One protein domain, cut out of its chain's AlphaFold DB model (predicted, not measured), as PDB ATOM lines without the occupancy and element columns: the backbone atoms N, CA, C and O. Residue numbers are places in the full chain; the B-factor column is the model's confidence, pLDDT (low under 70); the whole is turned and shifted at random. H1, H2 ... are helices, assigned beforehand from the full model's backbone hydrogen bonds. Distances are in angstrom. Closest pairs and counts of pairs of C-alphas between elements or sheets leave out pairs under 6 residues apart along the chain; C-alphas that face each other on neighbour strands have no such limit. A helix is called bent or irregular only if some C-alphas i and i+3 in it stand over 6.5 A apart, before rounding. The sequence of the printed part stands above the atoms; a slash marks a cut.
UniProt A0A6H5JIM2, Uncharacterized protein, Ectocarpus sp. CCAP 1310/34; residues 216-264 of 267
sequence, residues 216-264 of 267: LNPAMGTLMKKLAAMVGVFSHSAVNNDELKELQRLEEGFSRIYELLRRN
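Overview. This is residues 216 to 264 of the 267 residues of an uncharacterized protein of Ectocarpus sp. CCAP 1310/34 (UniProt A0A6H5JIM2). Two helices meet near their ends and make an open L: H1, the longest, is one arm and H2 the other, with the corner at residues 233 to 244. A short third helix, H3, follows the far end of H2 after a turn of the chain, slants out of the plane of the L and packs on neither helix, and the space between the arms is empty. The printed part has 49 residues with three named helices in the order H1, H2, H3 and no named strand, and its class is all helix. It is loose, with a radius of gyration of the C-alphas of 13.8 A, and the C-alphas span 38 by 27 by 16 A along their three main axes.

Along the chain. H1 is residues 218 to 235, 18 residues and 25.0 A from first to last C-alpha. It begins with C-alpha 218 at (114.413, 92.927, 175.444) and ends with C-alpha 235 at (119.130, 117.077, 171.058). H2 is residues 238 to 251, 14 residues and 19.8 A from first to last C-alpha. H3 is residues 256 to 262, seven residues, and ends with C-alpha 262 at (123.982, 110.766, 155.156). None of the three helices is bent or irregular.

Arrangement. H1 and H2 touch only at the corner by their link, with 5 pairs of C-alphas within 8 A. The closest C-alphas are those of Phe 234 and Asn 241, 4.7 A apart. H1 touches H2 with residues 233 to 235 alone, and H2 touches H1 with residues 240 to 244 alone. The lines of the two helices are about perpendicular, at 75 degrees, and their centres are 18.6 A apart. H3 is apart from H1. It is also apart from H2, the helix before it in the chain. In H2 every pair of O i and N i+4 is within hydrogen-bond range, while in H1 it is 13 of 14 and in H3 2 of 3.

Size, cuts and confidence. The two C-alphas farthest apart are those of Leu 216 and Gly 253, at 38.4 A, and the first and last printed C-alphas, Leu 216 and Asn 264, are 26.5 A apart. Residues 216 to 230, of which 218 to 230 belong to H1, stand free, and so do residues 259 to 264, of which 259 to 262 belong to H3. The printed part has no cut. The links from H1 to H2, with 2 residues, and from H2 to H3, with 4 residues, are tight. The mean pLDDT of the printed part is 73.7; residues 251 to 264 are under 70, and H3 has a mean of 51.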
ATOM      1  N   LEU A 216     110.323  90.822 171.252       75.38
ATOM      2  CA  LEU A 216     111.161  89.685 170.859       75.38
ATOM      3  C   LEU A 216     112.585  89.761 171.420       75.38
ATOM      4  O   LEU A 216     113.170  88.734 171.751       75.38
ATOM      5  N   ASN A 217     113.142  90.971 171.536       84.56
ATOM      6  CA  ASN A 217     114.515  91.176 171.995       84.56
ATOM      7  C   ASN A 217     114.608  92.283 173.066       84.56
ATOM      8  O   ASN A 217     114.905  93.441 172.758       84.56
ATOM      9  N   PRO A 218     114.357  91.957 174.348       82.75
ATOM     10  CA  PRO A 218     114.413  92.927 175.444       82.75
ATOM     11  C   PRO A 218     115.797  93.567 175.641       82.75
ATOM     12  O   PRO A 218     115.885  94.736 176.032       82.75
ATOM     13  N   ALA A 219     116.874  92.825 175.356       86.38
ATOM     14  CA  ALA A 219     118.246  93.320 175.459       86.38
ATOM     15  C   ALA A 219     118.507  94.427 174.429       86.38
ATOM     16  O   ALA A 219     118.965  95.512 174.793       86.38
ATOM     17  N   MET A 220     118.118  94.198 173.171       88.31
ATOM     18  CA  MET A 220     118.189  95.219 172.126       88.31
ATOM     19  C   MET A 220     117.292  96.416 172.449       88.31
ATOM     20  O   MET A 220     117.739  97.556 172.368       88.31
ATOM     21  N   GLY A 221     116.075  96.181 172.948       86.56
ATOM     22  CA  GLY A 221     115.191  97.264 173.382       86.56
ATOM     23  C   GLY A 221     115.805  98.124 174.495       86.56
ATOM     24  O   GLY A 221     115.575  99.331 174.553       86.56
ATOM     25  N   THR A 222     116.622  97.529 175.367       88.69
ATOM     26  CA  THR A 222     117.363  98.251 176.414       88.69
ATOM     27  C   THR A 222     118.509  99.065 175.828       88.69
ATOM     28  O   THR A 222     118.683 100.226 176.200       88.69
ATOM     29  N   LEU A 223     119.265  98.491 174.890       90.44
ATOM     30  CA  LEU A 223     120.316  99.206 174.171       90.44
ATOM     31  C   LEU A 223     119.746 100.412 173.413       90.44
ATOM     32  O   LEU A 223     120.232 101.522 173.595       90.44
ATOM     33  N   MET A 224     118.657 100.228 172.661       88.31
ATOM     34  CA  MET A 224     117.995 101.304 171.918       88.31
ATOM     35  C   MET A 224     117.503 102.432 172.832       88.31
ATOM     36  O   MET A 224     117.639 103.599 172.481       88.31
ATOM     37  N   LYS A 225     117.000 102.120 174.036       87.50
ATOM     38  CA  LYS A 225     116.646 103.144 175.036       87.50
ATOM     39  C   LYS A 225     117.858 103.940 175.520       87.50
ATOM     40  O   LYS A 225     117.758 105.153 175.668       87.50
ATOM     41  N   LYS A 226     118.990 103.273 175.772       90.56
ATOM     42  CA  LYS A 226     120.236 103.951 176.167       90.56
ATOM     43  C   LYS A 226     120.747 104.854 175.047       90.56
ATOM     44  O   LYS A 226     121.078 106.002 175.314       90.56
ATOM     45  N   LEU A 227     120.734 104.368 173.805       86.88
ATOM     46  CA  LEU A 227     121.096 105.163 172.630       86.88
ATOM     47  C   LEU A 227     120.170 106.373 172.465       86.88
ATOM     48  O   LEU A 227     120.656 107.484 172.294       86.88
ATOM     49  N   ALA A 228     118.854 106.194 172.602       86.25
ATOM     50  CA  ALA A 228     117.899 107.300 172.554       86.25
ATOM     51  C   ALA A 228     118.151 108.335 173.664       86.25
ATOM     52  O   ALA A 228     118.066 109.532 173.409       86.25
ATOM     53  N   ALA A 229     118.510 107.896 174.876       87.38
ATOM     54  CA  ALA A 229     118.886 108.800 175.959       87.38
ATOM     55  C   ALA A 229     120.172 109.581 175.638       87.38
ATOM     56  O   ALA A 229     120.214 110.785 175.867       87.38
ATOM     57  N   MET A 230     121.185 108.929 175.057       86.00
ATOM     58  CA  MET A 230     122.412 109.596 174.599       86.00
ATOM     59  C   MET A 230     122.118 110.629 173.510       86.00
ATOM     60  O   MET A 230     122.554 111.767 173.624       86.00
ATOM     61  N   VAL A 231     121.325 110.274 172.494       84.94
ATOM     62  CA  VAL A 231     120.865 111.232 171.471       84.94
ATOM     63  C   VAL A 231     120.107 112.387 172.128       84.94
ATOM     64  O   VAL A 231     120.343 113.544 171.793       84.94
ATOM     65  N   GLY A 232     119.269 112.089 173.125       81.44
ATOM     66  CA  GLY A 232     118.548 113.076 173.924       81.44
ATOM     67  C   GLY A 232     119.454 114.110 174.597       81.44
ATOM     68  O   GLY A 232     119.099 115.287 174.636       81.44
ATOM     69  N   VAL A 233     120.634 113.709 175.082       85.25
ATOM     70  CA  VAL A 233     121.630 114.627 175.674       85.25
ATOM     71  C   VAL A 233     122.106 115.668 174.659       85.25
ATOM     72  O   VAL A 233     122.324 116.823 175.029       85.25
ATOM     73  N   PHE A 234     122.232 115.280 173.388       83.06
ATOM     74  CA  PHE A 234     122.666 116.157 172.299       83.06
ATOM     75  C   PHE A 234     121.516 116.920 171.635       83.06
ATOM     76  O   PHE A 234     121.743 117.986 171.073       83.06
ATOM     77  N   SER A 235     120.283 116.409 171.674       77.38
ATOM     78  CA  SER A 235     119.130 117.077 171.058       77.38
ATOM     79  C   SER A 235     118.517 118.167 171.942       77.38
ATOM     80  O   SER A 235     117.910 119.093 171.417       77.38
ATOM     81  N   HIS A 236     118.659 118.072 173.270       77.56
ATOM     82  CA  HIS A 236     118.063 119.022 174.224       77.56
ATOM     83  C   HIS A 236     119.058 120.049 174.795       77.56
ATOM     84  O   HIS A 236     118.652 120.941 175.535       77.56
ATOM     85  N   SER A 237     120.352 119.940 174.472       82.38
ATOM     86  CA  SER A 237     121.394 120.880 174.903       82.38
ATOM     87  C   SER A 237     122.107 121.450 173.687       82.38
ATOM     88  O   SER A 237     122.799 120.718 172.982       82.38
ATOM     89  N   ALA A 238     121.971 122.759 173.467       77.31
ATOM     90  CA  ALA A 238     122.676 123.459 172.394       77.31
ATOM     91  C   ALA A 238     124.202 123.296 172.519       77.31
ATOM     92  O   ALA A 238     124.868 123.013 171.533       77.31
ATOM     93  N   VAL A 239     124.728 123.353 173.748       83.81
ATOM     94  CA  VAL A 239     126.165 123.194 174.032       83.81
ATOM     95  C   VAL A 239     126.661 121.803 173.640       83.81
ATOM     96  O   VAL A 239     127.650 121.680 172.925       83.81
ATOM     97  N   ASN A 240     125.948 120.749 174.049       80.94
ATOM     98  CA  ASN A 240     126.346 119.381 173.707       80.94
ATOM     99  C   ASN A 240     126.176 119.127 172.201       80.94
ATOM    100  O   ASN A 240     126.952 118.385 171.607       80.94
ATOM    101  N   ASN A 241     125.156 119.722 171.573       81.00
ATOM    102  CA  ASN A 241     124.948 119.628 170.130       81.00
ATOM    103  C   ASN A 241     126.119 120.231 169.346       81.00
ATOM    104  O   ASN A 241     126.571 119.634 168.370       81.00
ATOM    105  N   ASP A 242     126.613 121.388 169.785       80.88
ATOM    106  CA  ASP A 242     127.760 122.056 169.175       80.88
ATOM    107  C   ASP A 242     129.046 121.237 169.364       80.88
ATOM    108  O   ASP A 242     129.801 121.057 168.408       80.88
ATOM    109  N   GLU A 243     129.249 120.641 170.544       81.88
ATOM    110  CA  GLU A 243     130.362 119.714 170.802       81.88
ATOM    111  C   GLU A 243     130.288 118.459 169.912       81.88
ATOM    112  O   GLU A 243     131.289 118.054 169.320       81.88
ATOM    113  N   LEU A 244     129.095 117.880 169.732       78.56
ATOM    114  CA  LEU A 244     128.881 116.748 168.826       78.56
ATOM    115  C   LEU A 244     129.187 117.115 167.369       78.56
ATOM    116  O   LEU A 244     129.818 116.326 166.668       78.56
ATOM    117  N   LYS A 245     128.758 118.292 166.901       77.88
ATOM    118  CA  LYS A 245     129.053 118.767 165.539       77.88
ATOM    119  C   LYS A 245     130.549 118.956 165.316       77.88
ATOM    120  O   LYS A 245     131.037 118.646 164.231       77.88
ATOM    121  N   GLU A 246     131.268 119.438 166.323       80.88
ATOM    122  CA  GLU A 246     132.718 119.599 166.237       80.88
ATOM    123  C   GLU A 246     133.429 118.241 166.197       80.88
ATOM    124  O   GLU A 246     134.278 118.015 165.338       80.88
ATOM    125  N   LEU A 247     133.014 117.280 167.030       77.88
ATOM    126  CA  LEU A 247     133.520 115.904 166.975       77.88
ATOM    127  C   LEU A 247     133.229 115.233 165.624       77.88
ATOM    128  O   LEU A 247     134.113 114.604 165.048       77.88
ATOM    129  N   GLN A 248     132.025 115.412 165.078       74.38
ATOM    130  CA  GLN A 248     131.662 114.901 163.753       74.38
ATOM    131  C   GLN A 248     132.515 115.527 162.644       74.38
ATOM    132  O   GLN A 248     132.948 114.816 161.744       74.38
ATOM    133  N   ARG A 249     132.816 116.830 162.717       71.75
ATOM    134  CA  ARG A 249     133.735 117.503 161.783       71.75
ATOM    135  C   ARG A 249     135.164 116.975 161.867       71.75
ATOM    136  O   ARG A 249     135.834 116.869 160.844       71.75
ATOM    137  N   LEU A 250     135.630 116.637 163.068       70.75
ATOM    138  CA  LEU A 250     136.939 116.013 163.270       70.75
ATOM    139  C   LEU A 250     136.971 114.575 162.720       70.75
ATOM    140  O   LEU A 250     137.988 114.152 162.172       70.75
ATOM    141  N   GLU A 251     135.853 113.846 162.801       64.56
ATOM    142  CA  GLU A 251     135.693 112.506 162.219       64.56
ATOM    143  C   GLU A 251     135.442 112.503 160.702       64.56
ATOM    144  O   GLU A 251     135.778 111.520 160.049       64.56
ATOM    145  N   GLU A 252     134.937 113.587 160.099       55.00
ATOM    146  CA  GLU A 252     134.757 113.727 158.639       55.00
ATOM    147  C   GLU A 252     136.084 113.599 157.853       55.00
ATOM    148  O   GLU A 252     136.073 113.338 156.650       55.00
ATOM    149  N   GLY A 253     137.240 113.679 158.527       54.03
ATOM    150  CA  GLY A 253     138.542 113.292 157.970       54.03
ATOM    151  C   GLY A 253     138.737 111.778 157.759       54.03
ATOM    152  O   GLY A 253     139.689 111.378 157.089       54.03
ATOM    153  N   PHE A 254     137.849 110.927 158.287       53.28
ATOM    154  CA  PHE A 254     137.926 109.467 158.237       53.28
ATOM    155  C   PHE A 254     136.576 108.817 157.849       53.28
ATOM    156  O   PHE A 254     135.680 108.652 158.666       53.28
ATOM    157  N   SER A 255     136.524 108.282 156.619       57.25
ATOM    158  CA  SER A 255     135.692 107.144 156.153       57.25
ATOM    159  C   SER A 255     134.483 107.405 155.233       57.25
ATOM    160  O   SER A 255     133.511 108.085 155.544       57.25
ATOM    161  N   ARG A 256     134.504 106.635 154.133       51.97
ATOM    162  CA  ARG A 256     133.506 106.424 153.064       51.97
ATOM    163  C   ARG A 256     132.150 105.868 153.546       51.97
ATOM    164  O   ARG A 256     131.186 105.861 152.788       51.97
ATOM    165  N   ILE A 257     132.072 105.371 154.785       53.44
ATOM    166  CA  ILE A 257     130.843 104.813 155.385       53.44
ATOM    167  C   ILE A 257     129.893 105.931 155.853       53.44
ATOM    168  O   ILE A 257     128.675 105.782 155.745       53.44
ATOM    169  N   TYR A 258     130.428 107.076 156.289       54.00
ATOM    170  CA  TYR A 258     129.622 108.220 156.733       54.00
ATOM    171  C   TYR A 258     128.834 108.877 155.584       54.00
ATOM    172  O   TYR A 258     127.687 109.283 155.773       54.00
ATOM    173  N   GLU A 259     129.386 108.899 154.366       52.28
ATOM    174  CA  GLU A 259     128.676 109.393 153.175       52.28
ATOM    175  C   GLU A 259     127.456 108.531 152.802       52.28
ATOM    176  O   GLU A 259     126.454 109.053 152.311       52.28
ATOM    177  N   LEU A 260     127.513 107.217 153.050       47.44
ATOM    178  CA  LEU A 260     126.405 106.294 152.776       47.44
ATOM    179  C   LEU A 260     125.248 106.458 153.771       47.44
ATOM    180  O   LEU A 260     124.092 106.333 153.376       47.44
ATOM    181  N   LEU A 261     125.547 106.776 155.035       46.25
ATOM    182  CA  LEU A 261     124.534 107.039 156.062       46.25
ATOM    183  C   LEU A 261     123.834 108.388 155.840       46.25
ATOM    184  O   LEU A 261     122.609 108.439 155.899       46.25
ATOM    185  N   ARG A 262     124.573 109.449 155.479       49.09
ATOM    186  CA  ARG A 262     123.982 110.766 155.156       49.09
ATOM    187  C   ARG A 262     123.086 110.746 153.915       49.09
ATOM    188  O   ARG A 262     122.114 111.485 153.870       49.09
ATOM    189  N   ARG A 263     123.373 109.908 152.912       44.69
ATOM    190  CA  ARG A 263     122.517 109.793 151.712       44.69
ATOM    191  C   ARG A 263     121.151 109.150 151.976       44.69
ATOM    192  O   ARG A 263     120.268 109.305 151.140       44.69
ATOM    193  N   ASN A 264     120.985 108.446 153.096       40.16
ATOM    194  CA  ASN A 264     119.723 107.818 153.498       40.16
ATOM    195  C   ASN A 264     118.966 108.601 154.583       40.16
ATOM    196  O   ASN A 264     117.869 108.191 154.957       40.16
TER     197      ASN A 264